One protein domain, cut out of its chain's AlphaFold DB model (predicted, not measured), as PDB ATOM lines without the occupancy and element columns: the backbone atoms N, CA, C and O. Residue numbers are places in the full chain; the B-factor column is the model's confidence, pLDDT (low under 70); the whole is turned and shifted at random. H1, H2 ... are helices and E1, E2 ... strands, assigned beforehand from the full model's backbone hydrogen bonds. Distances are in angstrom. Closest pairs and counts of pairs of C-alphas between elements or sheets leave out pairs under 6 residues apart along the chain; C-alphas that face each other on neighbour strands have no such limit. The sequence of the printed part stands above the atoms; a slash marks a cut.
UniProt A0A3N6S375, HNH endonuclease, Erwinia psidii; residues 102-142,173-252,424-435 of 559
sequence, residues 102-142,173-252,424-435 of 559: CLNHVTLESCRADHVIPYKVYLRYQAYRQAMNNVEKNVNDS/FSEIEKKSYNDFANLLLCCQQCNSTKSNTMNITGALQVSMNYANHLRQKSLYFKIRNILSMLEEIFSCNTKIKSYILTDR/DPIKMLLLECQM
ATOM      1  N   CYS A 102     -37.988  35.992  42.440       93.25
ATOM      2  CA  CYS A 102     -38.534  37.291  42.039       93.25
ATOM      3  C   CYS A 102     -37.856  38.486  42.714       93.25
ATOM      4  O   CYS A 102     -38.231  39.616  42.430       93.25
ATOM      5  N   LEU A 103     -36.908  38.248  43.627       92.12
ATOM      6  CA  LEU A 103     -36.212  39.261  44.434       92.12
ATOM      7  C   LEU A 103     -37.119  40.135  45.316       92.12
ATOM      8  O   LEU A 103     -36.642  41.054  45.975       92.12
ATOM      9  N   ASN A 104     -38.413  39.819  45.404       91.38
ATOM     10  CA  ASN A 104     -39.316  40.497  46.322       91.38
ATOM     11  C   ASN A 104     -38.990  40.133  47.770       91.38
ATOM     12  O   ASN A 104     -38.641  38.990  48.091       91.38
ATOM     13  N   HIS A 105     -39.169  41.113  48.646       89.25
ATOM     14  CA  HIS A 105     -39.070  40.920  50.081       89.25
ATOM     15  C   HIS A 105     -40.343  40.244  50.580       89.25
ATOM     16  O   HIS A 105     -41.453  40.696  50.295       89.25
ATOM     17  N   VAL A 106     -40.186  39.160  51.323       87.69
ATOM     18  CA  VAL A 106     -41.291  38.396  51.882       87.69
ATOM     19  C   VAL A 106     -41.050  38.086  53.342       87.69
ATOM     20  O   VAL A 106     -39.931  37.888  53.800       87.69
ATOM     21  N   THR A 107     -42.140  38.052  54.087       84.44
ATOM     22  CA  THR A 107     -42.132  37.635  55.481       84.44
ATOM     23  C   THR A 107     -41.800  36.146  55.582       84.44
ATOM     24  O   THR A 107     -42.131  35.385  54.669       84.44
ATOM     25  N   LEU A 108     -41.165  35.706  56.673       82.81
ATOM     26  CA  LEU A 108     -40.846  34.286  56.899       82.81
ATOM     27  C   LEU A 108     -42.107  33.401  56.822       82.81
ATOM     28  O   LEU A 108     -42.088  32.289  56.306       82.81
ATOM     29  N   GLU A 109     -43.232  33.959  57.247       78.56
ATOM     30  CA  GLU A 109     -44.571  33.383  57.245       78.56
ATOM     31  C   GLU A 109     -45.133  33.176  55.837       78.56
ATOM     32  O   GLU A 109     -45.842  32.203  55.559       78.56
ATOM     33  N   SER A 110     -44.796  34.093  54.930       82.44
ATOM     34  CA  SER A 110     -45.149  34.011  53.508       82.44
ATOM     35  C   SER A 110     -44.091  33.279  52.683       82.44
ATOM     36  O   SER A 110     -44.279  33.095  51.475       82.44
ATOM     37  N   CYS A 111     -42.990  32.859  53.313       89.88
ATOM     38  CA  CYS A 111     -41.995  32.000  52.695       89.88
ATOM     39  C   CYS A 111     -42.419  30.538  52.753       89.88
ATOM     40  O   CYS A 111     -43.080  30.091  53.695       89.88
ATOM     41  N   ARG A 112     -41.978  29.776  51.762       92.56
ATOM     42  CA  ARG A 112     -42.026  28.317  51.740       92.56
ATOM     43  C   ARG A 112     -40.642  27.767  51.465       92.56
ATOM     44  O   ARG A 112     -39.855  28.420  50.774       92.56
ATOM     45  N   ALA A 113     -40.360  26.596  52.020       93.31
ATOM     46  CA  ALA A 113     -39.207  25.813  51.612       93.31
ATOM     47  C   ALA A 113     -39.505  25.187  50.241       93.31
ATOM     48  O   ALA A 113     -40.471  24.447  50.077       93.31
ATOM     49  N   ASP A 114     -38.695  25.524  49.244       93.44
ATOM     50  CA  ASP A 114     -38.854  25.069  47.869       93.44
ATOM     51  C   ASP A 114     -37.729  24.116  47.483       93.44
ATOM     52  O   ASP A 114     -36.551  24.461  47.610       93.44
ATOM     53  N   HIS A 115     -38.100  22.948  46.955       93.81
ATOM     54  CA  HIS A 115     -37.176  22.061  46.256       93.81
ATOM     55  C   HIS A 115     -36.766  22.713  44.945       93.81
ATOM     56  O   HIS A 115     -37.554  22.812  43.998       93.81
ATOM     57  N   VAL A 116     -35.520  23.171  44.888       94.00
ATOM     58  CA  VAL A 116     -35.045  23.944  43.749       94.00
ATOM     59  C   VAL A 116     -35.026  23.071  42.497       94.00
ATOM     60  O   VAL A 116     -35.654  23.423  41.499       94.00
ATOM     61  N   ILE A 117     -34.405  21.899  42.604       93.88
ATOM     62  CA  ILE A 117     -34.559  20.763  41.697       93.88
ATOM     63  C   ILE A 117     -35.777  19.961  42.176       93.88
ATOM     64  O   ILE A 117     -35.824  19.617  43.360       93.88
ATOM     65  N   PRO A 118     -36.746  19.609  41.309       92.88
ATOM     66  CA  PRO A 118     -37.916  18.834  41.715       92.88
ATOM     67  C   PRO A 118     -37.511  17.580  42.493       92.88
ATOM     68  O   PRO A 118     -36.642  16.832  42.045       92.88
ATOM     69  N   TYR A 119     -38.148  17.334  43.642       90.81
ATOM     70  CA  TYR A 119     -37.729  16.306  44.604       90.81
ATOM     71  C   TYR A 119     -37.426  14.940  43.959       90.81
ATOM     72  O   TYR A 119     -36.380  14.355  44.223       90.81
ATOM     73  N   LYS A 120     -38.284  14.452  43.052       91.19
ATOM     74  CA  LYS A 120     -38.061  13.171  42.355       91.19
ATOM     75  C   LYS A 120     -36.809  13.174  41.471       91.19
ATOM     76  O   LYS A 120     -36.094  12.178  41.410       91.19
ATOM     77  N   VAL A 121     -36.558  14.282  40.773       92.69
ATOM     78  CA  VAL A 121     -35.361  14.462  39.937       92.69
ATOM     79  C   VAL A 121     -34.127  14.478  40.834       92.69
ATOM     80  O   VAL A 121     -33.166  13.760  40.568       92.69
ATOM     81  N   TYR A 122     -34.195  15.219  41.941       94.50
ATOM     82  CA  TYR A 122     -33.119  15.306  42.920       94.50
ATOM     83  C   TYR A 122     -32.805  13.955  43.580       94.50
ATOM     84  O   TYR A 122     -31.645  13.563  43.659       94.50
ATOM     85  N   LEU A 123     -33.830  13.193  43.970       92.38
ATOM     86  CA  LEU A 123     -33.695  11.844  44.523       92.38
ATOM     87  C   LEU A 123     -32.947  10.903  43.566       92.38
ATOM     88  O   LEU A 123     -32.033  10.188  43.974       92.38
ATOM     89  N   ARG A 124     -33.308  10.915  42.277       91.94
ATOM     90  CA  ARG A 124     -32.639  10.088  41.259       91.94
ATOM     91  C   ARG A 124     -31.210  10.534  40.996       91.94
ATOM     92  O   ARG A 124     -30.334   9.687  40.836       91.94
ATOM     93  N   TYR A 125     -30.964  11.842  40.995       94.31
ATOM     94  CA  TYR A 125     -29.613  12.388  40.926       94.31
ATOM     95  C   TYR A 125     -28.757  11.932  42.121       94.31
ATOM     96  O   TYR A 125     -27.636  11.471  41.922       94.31
ATOM     97  N   GLN A 126     -29.299  11.955  43.341       93.38
ATOM     98  CA  GLN A 126     -28.598  11.471  44.536       93.38
ATOM     99  C   GLN A 126     -28.300   9.968  44.472       93.38
ATOM    100  O   GLN A 126     -27.183   9.545  44.774       93.38
ATOM    101  N   ALA A 127     -29.256   9.157  44.008       88.75
ATOM    102  CA  ALA A 127     -29.037   7.728  43.785       88.75
ATOM    103  C   ALA A 127     -27.916   7.472  42.759       88.75
ATOM    104  O   ALA A 127     -27.040   6.637  42.994       88.75
ATOM    105  N   TYR A 128     -27.904   8.232  41.659       89.88
ATOM    106  CA  TYR A 128     -26.840   8.189  40.658       89.88
ATOM    107  C   TYR A 128     -25.472   8.569  41.249       89.88
ATOM    108  O   TYR A 128     -24.521   7.798  41.129       89.88
ATOM    109  N   ARG A 129     -25.371   9.703  41.958       91.88
ATOM    110  CA  ARG A 129     -24.127  10.145  42.617       91.88
ATOM    111  C   ARG A 129     -23.605   9.107  43.607       91.88
ATOM    112  O   ARG A 129     -22.406   8.843  43.644       91.88
ATOM    113  N   GLN A 130     -24.487   8.497  44.397       87.81
ATOM    114  CA  GLN A 130     -24.103   7.447  45.336       87.81
ATOM    115  C   GLN A 130     -23.549   6.213  44.613       87.81
ATOM    116  O   GLN A 130     -22.550   5.649  45.059       87.81
ATOM    117  N   ALA A 131     -24.170   5.804  43.505       84.88
ATOM    118  CA  ALA A 131     -23.697   4.680  42.708       84.88
ATOM    119  C   ALA A 131     -22.318   4.963  42.084       84.88
ATOM    120  O   ALA A 131     -21.419   4.135  42.222       84.88
ATOM    121  N   MET A 132     -22.109   6.156  41.517       86.06
ATOM    122  CA  MET A 132     -20.807   6.577  40.975       86.06
ATOM    123  C   MET A 132     -19.711   6.592  42.043       86.06
ATOM    124  O   MET A 132     -18.657   5.995  41.847       86.06
ATOM    125  N   ASN A 133     -19.987   7.165  43.219       85.31
ATOM    126  CA  ASN A 133     -19.035   7.176  44.333       85.31
ATOM    127  C   ASN A 133     -18.651   5.756  44.789       85.31
ATOM    128  O   ASN A 133     -17.534   5.535  45.253       85.31
ATOM    129  N   ASN A 134     -19.573   4.790  44.710       81.75
ATOM    130  CA  ASN A 134     -19.272   3.398  45.043       81.75
ATOM    131  C   ASN A 134     -18.369   2.756  43.984       81.75
ATOM    132  O   ASN A 134     -17.448   2.030  44.345       81.75
ATOM    133  N   VAL A 135     -18.606   3.040  42.700       79.31
ATOM    134  CA  VAL A 135     -17.746   2.562  41.611       79.31
ATOM    135  C   VAL A 135     -16.343   3.146  41.739       79.31
ATOM    136  O   VAL A 135     -15.384   2.385  41.746       79.31
ATOM    137  N   GLU A 136     -16.205   4.455  41.952       79.00
ATOM    138  CA  GLU A 136     -14.900   5.103  42.145       79.00
ATOM    139  C   GLU A 136     -14.129   4.531  43.341       79.00
ATOM    140  O   GLU A 136     -12.934   4.260  43.240       79.00
ATOM    141  N   LYS A 137     -14.810   4.287  44.470       83.12
ATOM    142  CA  LYS A 137     -14.195   3.634  45.636       83.12
ATOM    143  C   LYS A 137     -13.699   2.229  45.308       83.12
ATOM    144  O   LYS A 137     -12.588   1.891  45.691       83.12
ATOM    145  N   ASN A 138     -14.492   1.446  44.578       78.50
ATOM    146  CA  ASN A 138     -14.122   0.085  44.192       78.50
ATOM    147  C   ASN A 138     -12.985   0.053  43.157       78.50
ATOM    148  O   ASN A 138     -12.176  -0.868  43.182       78.50
ATOM    149  N   VAL A 139     -12.916   1.039  42.257       78.31
ATOM    150  CA  VAL A 139     -11.832   1.166  41.266       78.31
ATOM    151  C   VAL A 139     -10.516   1.561  41.939       78.31
ATOM    152  O   VAL A 139      -9.462   1.044  41.574       78.31
ATOM    153  N   ASN A 140     -10.575   2.448  42.938       77.44
ATOM    154  CA  ASN A 140      -9.397   2.912  43.675       77.44
ATOM    155  C   ASN A 140      -8.890   1.904  44.718       77.44
ATOM    156  O   ASN A 140      -7.738   2.001  45.144       77.44
ATOM    157  N   ASP A 141      -9.710   0.930  45.117       81.06
ATOM    158  CA  ASP A 141      -9.257  -0.192  45.936       81.06
ATOM    159  C   ASP A 141      -8.397  -1.123  45.063       81.06
ATOM    160  O   ASP A 141      -8.889  -1.993  44.344       81.06
ATOM    161  N   SER A 142      -7.081  -0.891  45.088       60.53
ATOM    162  CA  SER A 142      -6.061  -1.577  44.270       60.53
ATOM    163  C   SER A 142      -6.144  -3.113  44.258       60.53
ATOM    164  O   SER A 142      -5.731  -3.744  43.291       60.53
ATOM    165  N   PHE A 173     -33.735   2.422  49.930       66.62
ATOM    166  CA  PHE A 173     -34.399   3.489  49.172       66.62
ATOM    167  C   PHE A 173     -35.185   4.472  50.049       66.62
ATOM    168  O   PHE A 173     -35.109   5.675  49.833       66.62
ATOM    169  N   SER A 174     -35.874   3.978  51.082       77.25
ATOM    170  CA  SER A 174     -36.656   4.830  51.991       77.25
ATOM    171  C   SER A 174     -35.784   5.763  52.837       77.25
ATOM    172  O   SER A 174     -36.244   6.826  53.247       77.25
ATOM    173  N   GLU A 175     -34.526   5.394  53.094       80.81
ATOM    174  CA  GLU A 175     -33.561   6.271  53.762       80.81
ATOM    175  C   GLU A 175     -33.054   7.377  52.830       80.81
ATOM    176  O   GLU A 175     -32.953   8.521  53.270       80.81
ATOM    177  N   ILE A 176     -32.774   7.068  51.557       78.00
ATOM    178  CA  ILE A 176     -32.373   8.077  50.562       78.00
ATOM    179  C   ILE A 176     -33.537   9.037  50.308       78.00
ATOM    180  O   ILE A 176     -33.341  10.238  50.370       78.00
ATOM    181  N   GLU A 177     -34.755   8.527  50.129       82.88
ATOM    182  CA  GLU A 177     -35.975   9.329  49.973       82.88
ATOM    183  C   GLU A 177     -36.164  10.329  51.121       82.88
ATOM    184  O   GLU A 177     -36.282  11.530  50.876       82.88
ATOM    185  N   LYS A 178     -36.095   9.867  52.377       82.38
ATOM    186  CA  LYS A 178     -36.196  10.758  53.542       82.38
ATOM    187  C   LYS A 178     -35.087  11.809  53.568       82.38
ATOM    188  O   LYS A 178     -35.372  12.976  53.820       82.38
ATOM    189  N   LYS A 179     -33.841  11.408  53.289       84.69
ATOM    190  CA  LYS A 179     -32.698  12.329  53.247       84.69
ATOM    191  C   LYS A 179     -32.838  13.357  52.131       84.69
ATOM    192  O   LYS A 179     -32.602  14.527  52.384       84.69
ATOM    193  N   SER A 180     -33.247  12.937  50.936       85.44
ATOM    194  CA  SER A 180     -33.395  13.791  49.756       85.44
ATOM    195  C   SER A 180     -34.566  14.763  49.867       85.44
ATOM    196  O   SER A 180     -34.494  15.852  49.305       85.44
ATOM    197  N   TYR A 181     -35.643  14.392  50.569       87.31
ATOM    198  CA  TYR A 181     -36.792  15.279  50.756       87.31
ATOM    199  C   TYR A 181     -36.443  16.480  51.641       87.31
ATOM    200  O   TYR A 181     -36.783  17.606  51.299       87.31
ATOM    201  N   ASN A 182     -35.697  16.267  52.724       87.25
ATOM    202  CA  ASN A 182     -35.258  17.341  53.621       87.25
ATOM    203  C   ASN A 182     -33.811  17.785  53.352       87.25
ATOM    204  O   ASN A 182     -33.174  18.378  54.221       87.25
ATOM    205  N   ASP A 183     -33.267  17.483  52.170       91.19
ATOM    206  CA  ASP A 183     -31.877  17.798  51.867       91.19
ATOM    207  C   ASP A 183     -31.692  19.304  51.714       91.19
ATOM    208  O   ASP A 183     -32.134  19.933  50.745       91.19
ATOM    209  N   PHE A 184     -30.983  19.876  52.680       90.81
ATOM    210  CA  PHE A 184     -30.704  21.293  52.734       90.81
ATOM    211  C   PHE A 184     -29.997  21.802  51.474       90.81
ATOM    212  O   PHE A 184     -30.202  22.962  51.106       90.81
ATOM    213  N   ALA A 185     -29.207  20.969  50.790       93.12
ATOM    214  CA  ALA A 185     -28.494  21.350  49.575       93.12
ATOM    215  C   ALA A 185     -29.436  21.718  48.417       93.12
ATOM    216  O   ALA A 185     -29.057  22.524  47.570       93.12
ATOM    217  N   ASN A 186     -30.666  21.194  48.401       95.31
ATOM    218  CA  ASN A 186     -31.654  21.424  47.345       95.31
ATOM    219  C   ASN A 186     -32.857  22.275  47.790       95.31
ATOM    220  O   ASN A 186     -33.843  22.398  47.066       95.31
ATOM    221  N   LEU A 187     -32.799  22.869  48.981       94.62
ATOM    222  CA  LEU A 187     -33.885  23.680  49.526       94.62
ATOM    223  C   LEU A 187     -33.522  25.165  49.548       94.62
ATOM    224  O   LEU A 187     -32.441  25.536  50.004       94.62
ATOM    225  N   LEU A 188     -34.442  26.033  49.130       94.94
ATOM    226  CA  LEU A 188     -34.351  27.486  49.320       94.94
ATOM    227  C   LEU A 188     -35.652  28.034  49.904       94.94
ATOM    228  O   LEU A 188     -36.719  27.475  49.673       94.94
ATOM    229  N   LEU A 189     -35.578  29.159  50.617       94.69
ATOM    230  CA  LEU A 189     -36.788  29.903  50.969       94.69
ATOM    231  C   LEU A 189     -37.214  30.775  49.798       94.69
ATOM    232  O   LEU A 189     -36.420  31.569  49.300       94.69
ATOM    233  N   CYS A 190     -38.477  30.690  49.400       94.44
ATOM    234  CA  CYS A 190     -39.051  31.590  48.407       94.44
ATOM    235  C   CYS A 190     -40.469  32.016  48.780       94.44
ATOM    236  O   CYS A 190     -41.089  31.440  49.668       94.44
ATOM    237  N   CYS A 191     -41.016  33.015  48.088       93.50
ATOM    238  CA  CYS A 191     -42.396  33.425  48.325       93.50
ATOM    239  C   CYS A 191     -43.397  32.330  47.917       93.50
ATOM    240  O   CYS A 191     -43.148  31.562  46.984       93.50
ATOM    241  N   GLN A 192     -44.560  32.317  48.577       89.25
ATOM    242  CA  GLN A 192     -45.679  31.418  48.269       89.25
ATOM    243  C   GLN A 192     -46.030  31.400  46.774       89.25
ATOM    244  O   GLN A 192     -46.248  30.336  46.198       89.25
ATOM    245  N   GLN A 193     -46.075  32.576  46.140       91.25
ATOM    246  CA  GLN A 193     -46.427  32.697  44.729       91.25
ATOM    247  C   GLN A 193     -45.412  31.964  43.846       91.25
ATOM    248  O   GLN A 193     -45.805  31.083  43.089       91.25
ATOM    249  N   CYS A 194     -44.114  32.245  43.995       92.38
ATOM    250  CA  CYS A 194     -43.082  31.562  43.218       92.38
ATOM    251  C   CYS A 194     -43.054  30.058  43.500       92.38
ATOM    252  O   CYS A 194     -42.969  29.301  42.544       92.38
ATOM    253  N   ASN A 195     -43.196  29.618  44.754       91.12
ATOM    254  CA  ASN A 195     -43.287  28.190  45.079       91.12
ATOM    255  C   ASN A 195     -44.447  27.520  44.318       91.12
ATOM    256  O   ASN A 195     -44.247  26.504  43.660       91.12
ATOM    257  N   SER A 196     -45.631  28.143  44.316       86.62
ATOM    258  CA  SER A 196     -46.815  27.610  43.627       86.62
ATOM    259  C   SER A 196     -46.719  27.634  42.097       86.62
ATOM    260  O   SER A 196     -47.207  26.721  41.441       86.62
ATOM    261  N   THR A 197     -46.101  28.663  41.506       85.00
ATOM    262  CA  THR A 197     -45.995  28.809  40.042       85.00
ATOM    263  C   THR A 197     -44.848  27.984  39.468       85.00
ATOM    264  O   THR A 197     -44.953  27.447  38.369       85.00
ATOM    265  N   LYS A 198     -43.740  27.883  40.204       78.31
ATOM    266  CA  LYS A 198     -42.530  27.181  39.775       78.31
ATOM    267  C   LYS A 198     -42.624  25.674  40.006       78.31
ATOM    268  O   LYS A 198     -41.853  24.945  39.376       78.31
ATOM    269  N   SER A 199     -43.507  25.221  40.908       62.22
ATOM    270  CA  SER A 199     -43.532  23.845  41.415       62.22
ATOM    271  C   SER A 199     -43.308  22.834  40.287       62.22
ATOM    272  O   SER A 199     -44.115  22.733  39.364       62.22
ATOM    273  N   ASN A 200     -42.193  22.103  40.379       66.31
ATOM    274  CA  ASN A 200     -41.764  21.029  39.475       66.31
ATOM    275  C   ASN A 200     -41.142  21.418  38.117       66.31
ATOM    276  O   ASN A 200     -40.962  20.541  37.274       66.31
ATOM    277  N   THR A 201     -40.744  22.674  37.892       79.81
ATOM    278  CA  THR A 201     -40.020  23.063  36.663       79.81
ATOM    279  C   THR A 201     -38.498  23.121  36.861       79.81
ATOM    280  O   THR A 201     -38.004  23.616  37.870       79.81
ATOM    281  N   MET A 202     -37.741  22.623  35.875       81.81
ATOM    282  CA  MET A 202     -36.264  22.664  35.843       81.81
ATOM    283  C   MET A 202     -35.701  23.947  35.199       81.81
ATOM    284  O   MET A 202     -34.496  24.185  35.244       81.81
ATOM    285  N   ASN A 203     -36.551  24.778  34.586       83.12
ATOM    286  CA  ASN A 203     -36.133  25.981  33.860       83.12
ATOM    287  C   ASN A 203     -36.007  27.195  34.794       83.12
ATOM    288  O   ASN A 203     -36.795  28.135  34.734       83.12
ATOM    289  N   ILE A 204     -35.035  27.135  35.699       86.94
ATOM    290  CA  ILE A 204     -34.819  28.161  36.731       86.94
ATOM    291  C   ILE A 204     -33.391  28.695  36.788       86.94
ATOM    292  O   ILE A 204     -33.107  29.580  37.591       86.94
ATOM    293  N   THR A 205     -32.496  28.181  35.945       90.81
ATOM    294  CA  THR A 205     -31.075  28.559  35.925       90.81
ATOM    295  C   THR A 205     -30.899  30.066  35.766       90.81
ATOM    296  O   THR A 205     -30.144  30.663  36.522       90.81
ATOM    297  N   GLY A 206     -31.668  30.707  34.878       91.62
ATOM    298  CA  GLY A 206     -31.636  32.162  34.699       91.62
ATOM    299  C   GLY A 206     -31.994  32.938  35.973       91.62
ATOM    300  O   GLY A 206     -31.253  33.833  36.377       91.62
ATOM    301  N   ALA A 207     -33.084  32.563  36.651       92.00
ATOM    302  CA  ALA A 207     -33.499  33.206  37.901       92.00
ATOM    303  C   ALA A 207     -32.467  32.992  39.022       92.00
ATOM    304  O   ALA A 207     -32.129  33.926  39.749       92.00
ATOM    305  N   LEU A 208     -31.910  31.781  39.121       94.31
ATOM    306  CA  LEU A 208     -30.851  31.466  40.077       94.31
ATOM    307  C   LEU A 208     -29.561  32.243  39.785       94.31
ATOM    308  O   LEU A 208     -28.957  32.758  40.721       94.31
ATOM    309  N   GLN A 209     -29.162  32.405  38.521       96.25
ATOM    310  CA  GLN A 209     -27.979  33.186  38.144       96.25
ATOM    311  C   GLN A 209     -28.121  34.654  38.565       96.25
ATOM    312  O   GLN A 209     -27.200  35.236  39.143       96.25
ATOM    313  N   VAL A 210     -29.295  35.247  38.316       94.50
ATOM    314  CA  VAL A 210     -29.616  36.617  38.740       94.50
ATOM    315  C   VAL A 210     -29.534  36.732  40.263       94.50
ATOM    316  O   VAL A 210     -28.857  37.625  40.774       94.50
ATOM    317  N   SER A 211     -30.140  35.797  40.993       94.12
ATOM    318  CA  SER A 211     -30.105  35.782  42.459       94.12
ATOM    319  C   SER A 211     -28.715  35.538  43.036       94.12
ATOM    320  O   SER A 211     -28.362  36.153  44.038       94.12
ATOM    321  N   MET A 212     -27.891  34.707  42.396       96.06
ATOM    322  CA  MET A 212     -26.494  34.499  42.772       96.06
ATOM    323  C   MET A 212     -25.690  35.797  42.631       96.06
ATOM    324  O   MET A 212     -24.979  36.192  43.556       96.06
ATOM    325  N   ASN A 213     -25.830  36.493  41.499       95.25
ATOM    326  CA  ASN A 213     -25.161  37.774  41.260       95.25
ATOM    327  C   ASN A 213     -25.620  38.843  42.260       95.25
ATOM    328  O   ASN A 213     -24.799  39.590  42.794       95.25
ATOM    329  N   TYR A 214     -26.919  38.876  42.555       93.38
ATOM    330  CA  TYR A 214     -27.497  39.789  43.532       93.38
ATOM    331  C   TYR A 214     -26.996  39.499  44.959       93.38
ATOM    332  O   TYR A 214     -26.567  40.415  45.662       93.38
ATOM    333  N   ALA A 215     -26.926  38.225  45.358       92.31
ATOM    334  CA  ALA A 215     -26.341  37.810  46.633       92.31
ATOM    335  C   ALA A 215     -24.862  38.208  46.748       92.31
ATOM    336  O   ALA A 215     -24.440  38.723  47.785       92.31
ATOM    337  N   ASN A 216     -24.081  38.038  45.677       93.94
ATOM    338  CA  ASN A 216     -22.683  38.471  45.636       93.94
ATOM    339  C   ASN A 216     -22.552  39.994  45.802       93.94
ATOM    340  O   ASN A 216     -21.738  40.463  46.597       93.94
ATOM    341  N   HIS A 217     -23.393  40.768  45.107       92.06
ATOM    342  CA  HIS A 217     -23.416  42.228  45.214       92.06
ATOM    343  C   HIS A 217     -23.685  42.697  46.653       92.06
ATOM    344  O   HIS A 217     -22.989  43.575  47.162       92.06
ATOM    345  N   LEU A 218     -24.623  42.048  47.346       88.19
ATOM    346  CA  LEU A 218     -24.941  42.324  48.749       88.19
ATOM    347  C   LEU A 218     -23.958  41.692  49.751       88.19
ATOM    348  O   LEU A 218     -24.162  41.802  50.960       88.19
ATOM    349  N   ARG A 219     -22.889  41.034  49.274       92.00
ATOM    350  CA  ARG A 219     -21.884  40.314  50.082       92.00
ATOM    351  C   ARG A 219     -22.474  39.193  50.949       92.00
ATOM    352  O   ARG A 219     -21.924  38.844  51.993       92.00
ATOM    353  N   GLN A 220     -23.566  38.589  50.492       88.31
ATOM    354  CA  GLN A 220     -24.296  37.517  51.170       88.31
ATOM    355  C   GLN A 220     -23.721  36.155  50.764       88.31
ATOM    356  O   GLN A 220     -24.273  35.428  49.938       88.31
ATOM    357  N   LYS A 221     -22.548  35.837  51.328       90.38
ATOM    358  CA  LYS A 221     -21.725  34.684  50.925       90.38
ATOM    359  C   LYS A 221     -22.442  33.339  51.071       90.38
ATOM    360  O   LYS A 221     -22.322  32.513  50.174       90.38
ATOM    361  N   SER A 222     -23.180  33.115  52.160       88.00
ATOM    362  CA  SER A 222     -23.878  31.841  52.406       88.00
ATOM    363  C   SER A 222     -24.890  31.530  51.303       88.00
ATOM    364  O   SER A 222     -24.829  30.454  50.709       88.00
ATOM    365  N   LEU A 223     -25.748  32.497  50.956       89.44
ATOM    366  CA  LEU A 223     -26.706  32.330  49.865       89.44
ATOM    367  C   LEU A 223     -26.003  32.179  48.512       89.44
ATOM    368  O   LEU A 223     -26.394  31.322  47.723       89.44
ATOM    369  N   TYR A 224     -24.960  32.973  48.249       93.75
ATOM    370  CA  TYR A 224     -24.171  32.855  47.022       93.75
ATOM    371  C   TYR A 224     -23.642  31.426  46.826       93.75
ATOM    372  O   TYR A 224     -23.880  30.828  45.776       93.75
ATOM    373  N   PHE A 225     -22.985  30.851  47.841       93.31
ATOM    374  CA  PHE A 225     -22.469  29.480  47.767       93.31
ATOM    375  C   PHE A 225     -23.583  28.458  47.618       93.31
ATOM    376  O   PHE A 225     -23.458  27.527  46.828       93.31
ATOM    377  N   LYS A 226     -24.695  28.655  48.327       93.69
ATOM    378  CA  LYS A 226     -25.838  27.757  48.231       93.69
ATOM    379  C   LYS A 226     -26.427  27.728  46.820       93.69
ATOM    380  O   LYS A 226     -26.606  26.650  46.261       93.69
ATOM    381  N   ILE A 227     -26.667  28.892  46.216       94.94
ATOM    382  CA  ILE A 227     -27.181  28.978  44.843       94.94
ATOM    383  C   ILE A 227     -26.161  28.417  43.845       94.94
ATOM    384  O   ILE A 227     -26.548  27.657  42.960       94.94
ATOM    385  N   ARG A 228     -24.866  28.727  44.006       95.88
ATOM    386  CA  ARG A 228     -23.797  28.174  43.159       95.88
ATOM    387  C   ARG A 228     -23.767  26.645  43.205       95.88
ATOM    388  O   ARG A 228     -23.675  26.022  42.154       95.88
ATOM    389  N   ASN A 229     -23.886  26.044  44.387       95.25
ATOM    390  CA  ASN A 229     -23.925  24.587  44.532       95.25
ATOM    391  C   ASN A 229     -25.131  23.988  43.797       95.25
ATOM    392  O   ASN A 229     -24.995  22.982  43.111       95.25
ATOM    393  N   ILE A 230     -26.300  24.628  43.883       95.44
ATOM    394  CA  ILE A 230     -27.497  24.169  43.168       95.44
ATOM    395  C   ILE A 230     -27.331  24.287  41.650       95.44
ATOM    396  O   ILE A 230     -27.702  23.368  40.922       95.44
ATOM    397  N   LEU A 231     -26.750  25.388  41.166       96.06
ATOM    398  CA  LEU A 231     -26.425  25.562  39.749       96.06
ATOM    399  C   LEU A 231     -25.438  24.494  39.262       96.06
ATOM    400  O   LEU A 231     -25.679  23.889  38.224       96.06
ATOM    401  N   SER A 232     -24.405  24.190  40.048       96.25
ATOM    402  CA  SER A 232     -23.453  23.116  39.745       96.25
ATOM    403  C   SER A 232     -24.138  21.745  39.673       96.25
ATOM    404  O   SER A 232     -23.917  21.004  38.718       96.25
ATOM    405  N   MET A 233     -25.054  21.425  40.597       96.12
ATOM    406  CA  MET A 233     -25.844  20.187  40.520       96.12
ATOM    407  C   MET A 233     -26.714  20.132  39.256       96.12
ATOM    408  O   MET A 233     -26.806  19.087  38.612       96.12
ATOM    409  N   LEU A 234     -27.344  21.246  38.870       95.12
ATOM    410  CA  LEU A 234     -28.104  21.334  37.619       95.12
ATOM    411  C   LEU A 234     -27.197  21.097  36.400       95.12
ATOM    412  O   LEU A 234     -27.559  20.315  35.522       95.12
ATOM    413  N   GLU A 235     -26.022  21.724  36.352       95.56
ATOM    414  CA  GLU A 235     -25.030  21.542  35.284       95.56
ATOM    415  C   GLU A 235     -24.543  20.095  35.182       95.56
ATOM    416  O   GLU A 235     -24.482  19.558  34.075       95.56
ATOM    417  N   GLU A 236     -24.276  19.430  36.311       95.44
ATOM    418  CA  GLU A 236     -23.933  18.005  36.346       95.44
ATOM    419  C   GLU A 236     -25.063  17.143  35.764       95.44
ATOM    420  O   GLU A 236     -24.816  16.297  34.901       95.44
ATOM    421  N   ILE A 237     -26.316  17.381  36.176       94.12
ATOM    422  CA  ILE A 237     -27.489  16.664  35.647       94.12
ATOM    423  C   ILE A 237     -27.609  16.866  34.131       94.12
ATOM    424  O   ILE A 237     -27.885  15.917  33.391       94.12
ATOM    425  N   PHE A 238     -27.414  18.094  33.646       93.75
ATOM    426  CA  PHE A 238     -27.547  18.409  32.225       93.75
ATOM    427  C   PHE A 238     -26.374  17.925  31.369       93.75
ATOM    428  O   PHE A 238     -26.608  17.674  30.181       93.75
ATOM    429  N   SER A 239     -25.188  17.762  31.964       93.75
ATOM    430  CA  SER A 239     -23.958  17.257  31.331       93.75
ATOM    431  C   SER A 239     -23.847  15.730  31.321       93.75
ATOM    432  O   SER A 239     -22.991  15.183  30.629       93.75
ATOM    433  N   CYS A 240     -24.710  15.025  32.059       91.00
ATOM    434  CA  CYS A 240     -24.787  13.568  31.999       91.00
ATOM    435  C   CYS A 240     -25.062  13.075  30.568       91.00
ATOM    436  O   CYS A 240     -25.769  13.728  29.792       91.00
ATOM    437  N   ASN A 241     -24.576  11.871  30.242       92.50
ATOM    438  CA  ASN A 241     -24.907  11.227  28.969       92.50
ATOM    439  C   ASN A 241     -26.434  11.072  28.798       92.50
ATOM    440  O   ASN A 241     -27.188  11.051  29.773       92.50
ATOM    441  N   THR A 242     -26.905  10.922  27.556       90.31
ATOM    442  CA  THR A 242     -28.343  10.894  27.232       90.31
ATOM    443  C   THR A 242     -29.129   9.838  28.017       90.31
ATOM    444  O   THR A 242     -30.265  10.101  28.414       90.31
ATOM    445  N   LYS A 243     -28.540   8.664  28.292       87.12
ATOM    446  CA  LYS A 243     -29.192   7.581  29.048       87.12
ATOM    447  C   LYS A 243     -29.346   7.936  30.532       87.12
ATOM    448  O   LYS A 243     -30.449   7.828  31.064       87.12
ATOM    449  N   ILE A 244     -28.284   8.418  31.181       88.06
ATOM    450  CA  ILE A 244     -28.293   8.850  32.592       88.06
ATOM    451  C   ILE A 244     -29.207  10.059  32.764       88.06
ATOM    452  O   ILE A 244     -30.066  10.088  33.642       88.06
ATOM    453  N   LYS A 245     -29.065  11.053  31.887       91.19
ATOM    454  CA  LYS A 245     -29.898  12.252  31.882       91.19
ATOM    455  C   LYS A 245     -31.374  11.894  31.728       91.19
ATOM    456  O   LYS A 245     -32.205  12.423  32.457       91.19
ATOM    457  N   SER A 246     -31.696  10.953  30.836       89.12
ATOM    458  CA  SER A 246     -33.047  10.403  30.707       89.12
ATOM    459  C   SER A 246     -33.507   9.734  32.006       89.12
ATOM    460  O   SER A 246     -34.588  10.049  32.492       89.12
ATOM    461  N   TYR A 247     -32.690   8.901  32.648       89.00
ATOM    462  CA  TYR A 247     -33.034   8.319  33.949       89.00
ATOM    463  C   TYR A 247     -33.346   9.383  35.020       89.00
ATOM    464  O   TYR A 247     -34.365   9.292  35.705       89.00
ATOM    465  N   ILE A 248     -32.505  10.415  35.137       89.69
ATOM    466  CA  ILE A 248     -32.648  11.469  36.151       89.69
ATOM    467  C   ILE A 248     -33.875  12.352  35.874       89.69
ATOM    468  O   ILE A 248     -34.647  12.646  36.794       89.69
ATOM    469  N   LEU A 249     -34.067  12.783  34.622       89.62
ATOM    470  CA  LEU A 249     -35.075  13.780  34.252       89.62
ATOM    471  C   LEU A 249     -36.450  13.184  33.963       89.62
ATOM    472  O   LEU A 249     -37.458  13.809  34.290       89.62
ATOM    473  N   THR A 250     -36.526  12.006  33.347       85.06
ATOM    474  CA  THR A 250     -37.812  11.479  32.880       85.06
ATOM    475  C   THR A 250     -38.664  11.135  34.084       85.06
ATOM    476  O   THR A 250     -38.261  10.312  34.897       85.06
ATOM    477  N   ASP A 251     -39.865  11.696  34.210       65.44
ATOM    478  CA  ASP A 251     -40.886  11.212  35.150       65.44
ATOM    479  C   ASP A 251     -41.430   9.868  34.629       65.44
ATOM    480  O   ASP A 251     -42.621   9.695  34.395       65.44
ATOM    481  N   ARG A 252     -40.538   8.892  34.377       53.66
ATOM    482  CA  ARG A 252     -40.953   7.501  34.341       53.66
ATOM    483  C   ARG A 252     -41.581   7.285  35.701       53.66
ATOM    484  O   ARG A 252     -40.893   7.348  36.724       53.66
ATOM    485  N   ASP A 424     -41.550  24.603  59.943       75.19
ATOM    486  CA  ASP A 424     -40.937  25.678  60.733       75.19
ATOM    487  C   ASP A 424     -39.454  25.417  61.086       75.19
ATOM    488  O   ASP A 424     -38.640  26.324  60.879       75.19
ATOM    489  N   PRO A 425     -39.031  24.210  61.523       82.94
ATOM    490  CA  PRO A 425     -37.614  23.926  61.772       82.94
ATOM    491  C   PRO A 425     -36.742  24.072  60.517       82.94
ATOM    492  O   PRO A 425     -35.664  24.667  60.572       82.94
ATOM    493  N   ILE A 426     -37.227  23.588  59.367       83.19
ATOM    494  CA  ILE A 426     -36.517  23.678  58.083       83.19
ATOM    495  C   ILE A 426     -36.397  25.140  57.649       83.19
ATOM    496  O   ILE A 426     -35.324  25.572  57.223       83.19
ATOM    497  N   LYS A 427     -37.463  25.936  57.803       87.06
ATOM    498  CA  LYS A 427     -37.424  27.372  57.501       87.06
ATOM    499  C   LYS A 427     -36.388  28.107  58.335       87.06
ATOM    500  O   LYS A 427     -35.650  28.920  57.784       87.06
ATOM    501  N   MET A 428     -36.314  27.814  59.631       84.12
ATOM    502  CA  MET A 428     -35.351  28.457  60.527       84.12
ATOM    503  C   MET A 428     -33.903  28.141  60.141       84.12
ATOM    504  O   MET A 428     -33.074  29.045  60.137       84.12
ATOM    505  N   LEU A 429     -33.609  26.906  59.731       84.75
ATOM    506  CA  LEU A 429     -32.281  26.538  59.221       84.75
ATOM    507  C   LEU A 429     -31.971  27.224  57.893       84.75
ATOM    508  O   LEU A 429     -30.865  27.716  57.671       84.75
ATOM    509  N   LEU A 430     -32.949  27.274  56.985       87.81
ATOM    510  CA  LEU A 430     -32.764  27.925  55.692       87.81
ATOM    511  C   LEU A 430     -32.530  29.425  55.843       87.81
ATOM    512  O   LEU A 430     -31.773  29.993  55.059       87.81
ATOM    513  N   LEU A 431     -33.130  30.047  56.859       87.19
ATOM    514  CA  LEU A 431     -32.989  31.467  57.144       87.19
ATOM    515  C   LEU A 431     -31.527  31.879  57.370       87.19
ATOM    516  O   LEU A 431     -31.136  32.957  56.930       87.19
ATOM    517  N   GLU A 432     -30.702  31.015  57.970       83.31
ATOM    518  CA  GLU A 432     -29.265  31.268  58.183       83.31
ATOM    519  C   GLU A 432     -28.469  31.341  56.868       83.31
ATOM    520  O   GLU A 432     -27.420  31.984  56.781       83.31
ATOM    521  N   CYS A 433     -28.978  30.692  55.820       83.06
ATOM    522  CA  CYS A 433     -28.368  30.654  54.493       83.06
ATOM    523  C   CYS A 433     -29.091  31.533  53.468       83.06
ATOM    524  O   CYS A 433     -28.740  31.489  52.289       83.06
ATOM    525  N   GLN A 434     -30.087  32.311  53.890       88.12
ATOM    526  CA  GLN A 434     -30.898  33.132  53.003       88.12
ATOM    527  C   GLN A 434     -30.609  34.618  53.209       88.12
ATOM    528  O   GLN A 434     -30.241  35.080  54.286       88.12
ATOM    529  N   MET A 435     -30.814  35.394  52.150       81.50
ATOM    530  CA  MET A 435     -30.760  36.843  52.229       81.50
ATOM    531  C   MET A 435     -31.890  37.368  53.098       81.50
ATOM    532  O   MET A 435     -33.063  37.245  52.738       81.50
TER     533      MET A 435
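What this domain is: This is residues 102 to 142, 173 to 252 and 424 to 435 of the 559 residues of the protein "HNH endonuclease" of Erwinia psidii (UniProt A0A3N6S375). A helical body holds a two-stranded ribbon, E2 and E3, with the short helices H3 and H7 packed on it, and a helical hairpin, H4 and H5, whose H5 passes near E3. The long helix H1 runs out of this body as an arm: residues 131 to 142, of which 131 to 140 belong to H1, stick out free, while H2 and H6 pack on the part of H1 nearer its first residue, H2 on residues 119 to 127 and H6 on residues 121 to 125. The printed part has 133 residues with seven named helices and three named strands, in the order E1 E2 H1 H2 E3 H3 H4 H5 H6 H7; the sheet E2 - E3 is antiparallel and the class is mostly helix. The whole is compact, with a radius of gyration of the C-alphas of 16.0 A, and elongated, spanning 52 by 31 by 29 A.

How they stand to each other: E1, residues 105 to 107, pairs with no named strand. E2, residues 111 to 115, and E3, residues 187 to 191, are antiparallel neighbours at 140 degrees, with N 112 and O 190 2.8 A apart and N 188 and O 114 3.0 A apart, within hydrogen-bond range. H1, residues 119 to 140, touches H2, residues 173 to 181, with residues 119 to 127 alone, at a steep tilt of 61 degrees, opposite ways; the closest C-alphas are those of Leu 123 and Ser 180, 5.6 A. The closest C-alphas of E2 and H3, residues 192 to 198, are those of Cys 111 and Gln 192, 5.8 A. H4, residues 205 to 217, and H5, residues 221 to 239, form a helical hairpin: they touch at a shallow tilt of 26 degrees, opposite ways, closest at the C-alphas of Met 212 and Tyr 224, 5.1 A. H6, residues 242 to 249, touches H1 at a steep tilt of 48 degrees, through H1 residues 121 to 125 alone; the closest C-alphas are those of Arg 124 and Ile 248, 5.3 A. The closest C-alphas of E3 and H7, residues 424 to 432, are those of Leu 189 and Leu 430, 6.5 A. Every O i to N i+4 pair is within hydrogen-bond range in H1, H2, H3, H4, H5 and H6, and 4 of 5 are in H7.

Where its parts are: E1 begins at C-alpha 105, (-39.070, 40.920, 50.081). E2 measures 12.8 A and E3 13.0 A from first to last C-alpha. H1 measures 31.4 A and ends at C-alpha 140, (-9.397, 2.912, 43.675). H4 measures 18.2 A and H5 26.3 A. H7 ends at C-alpha 432, (-29.265, 31.268, 58.183).

The domain as a whole: The two C-alphas farthest apart, those of Thr 107 and Ser 142, are 54.4 A apart. Residues 143 to 172 and 253 to 423 are not printed, with C-alpha gaps of 29.2 A and 32.0 A. Of the links that are printed whole, none is long. Residues 142, 173, 199 to 200 and 251 to 252 have pLDDT under 70.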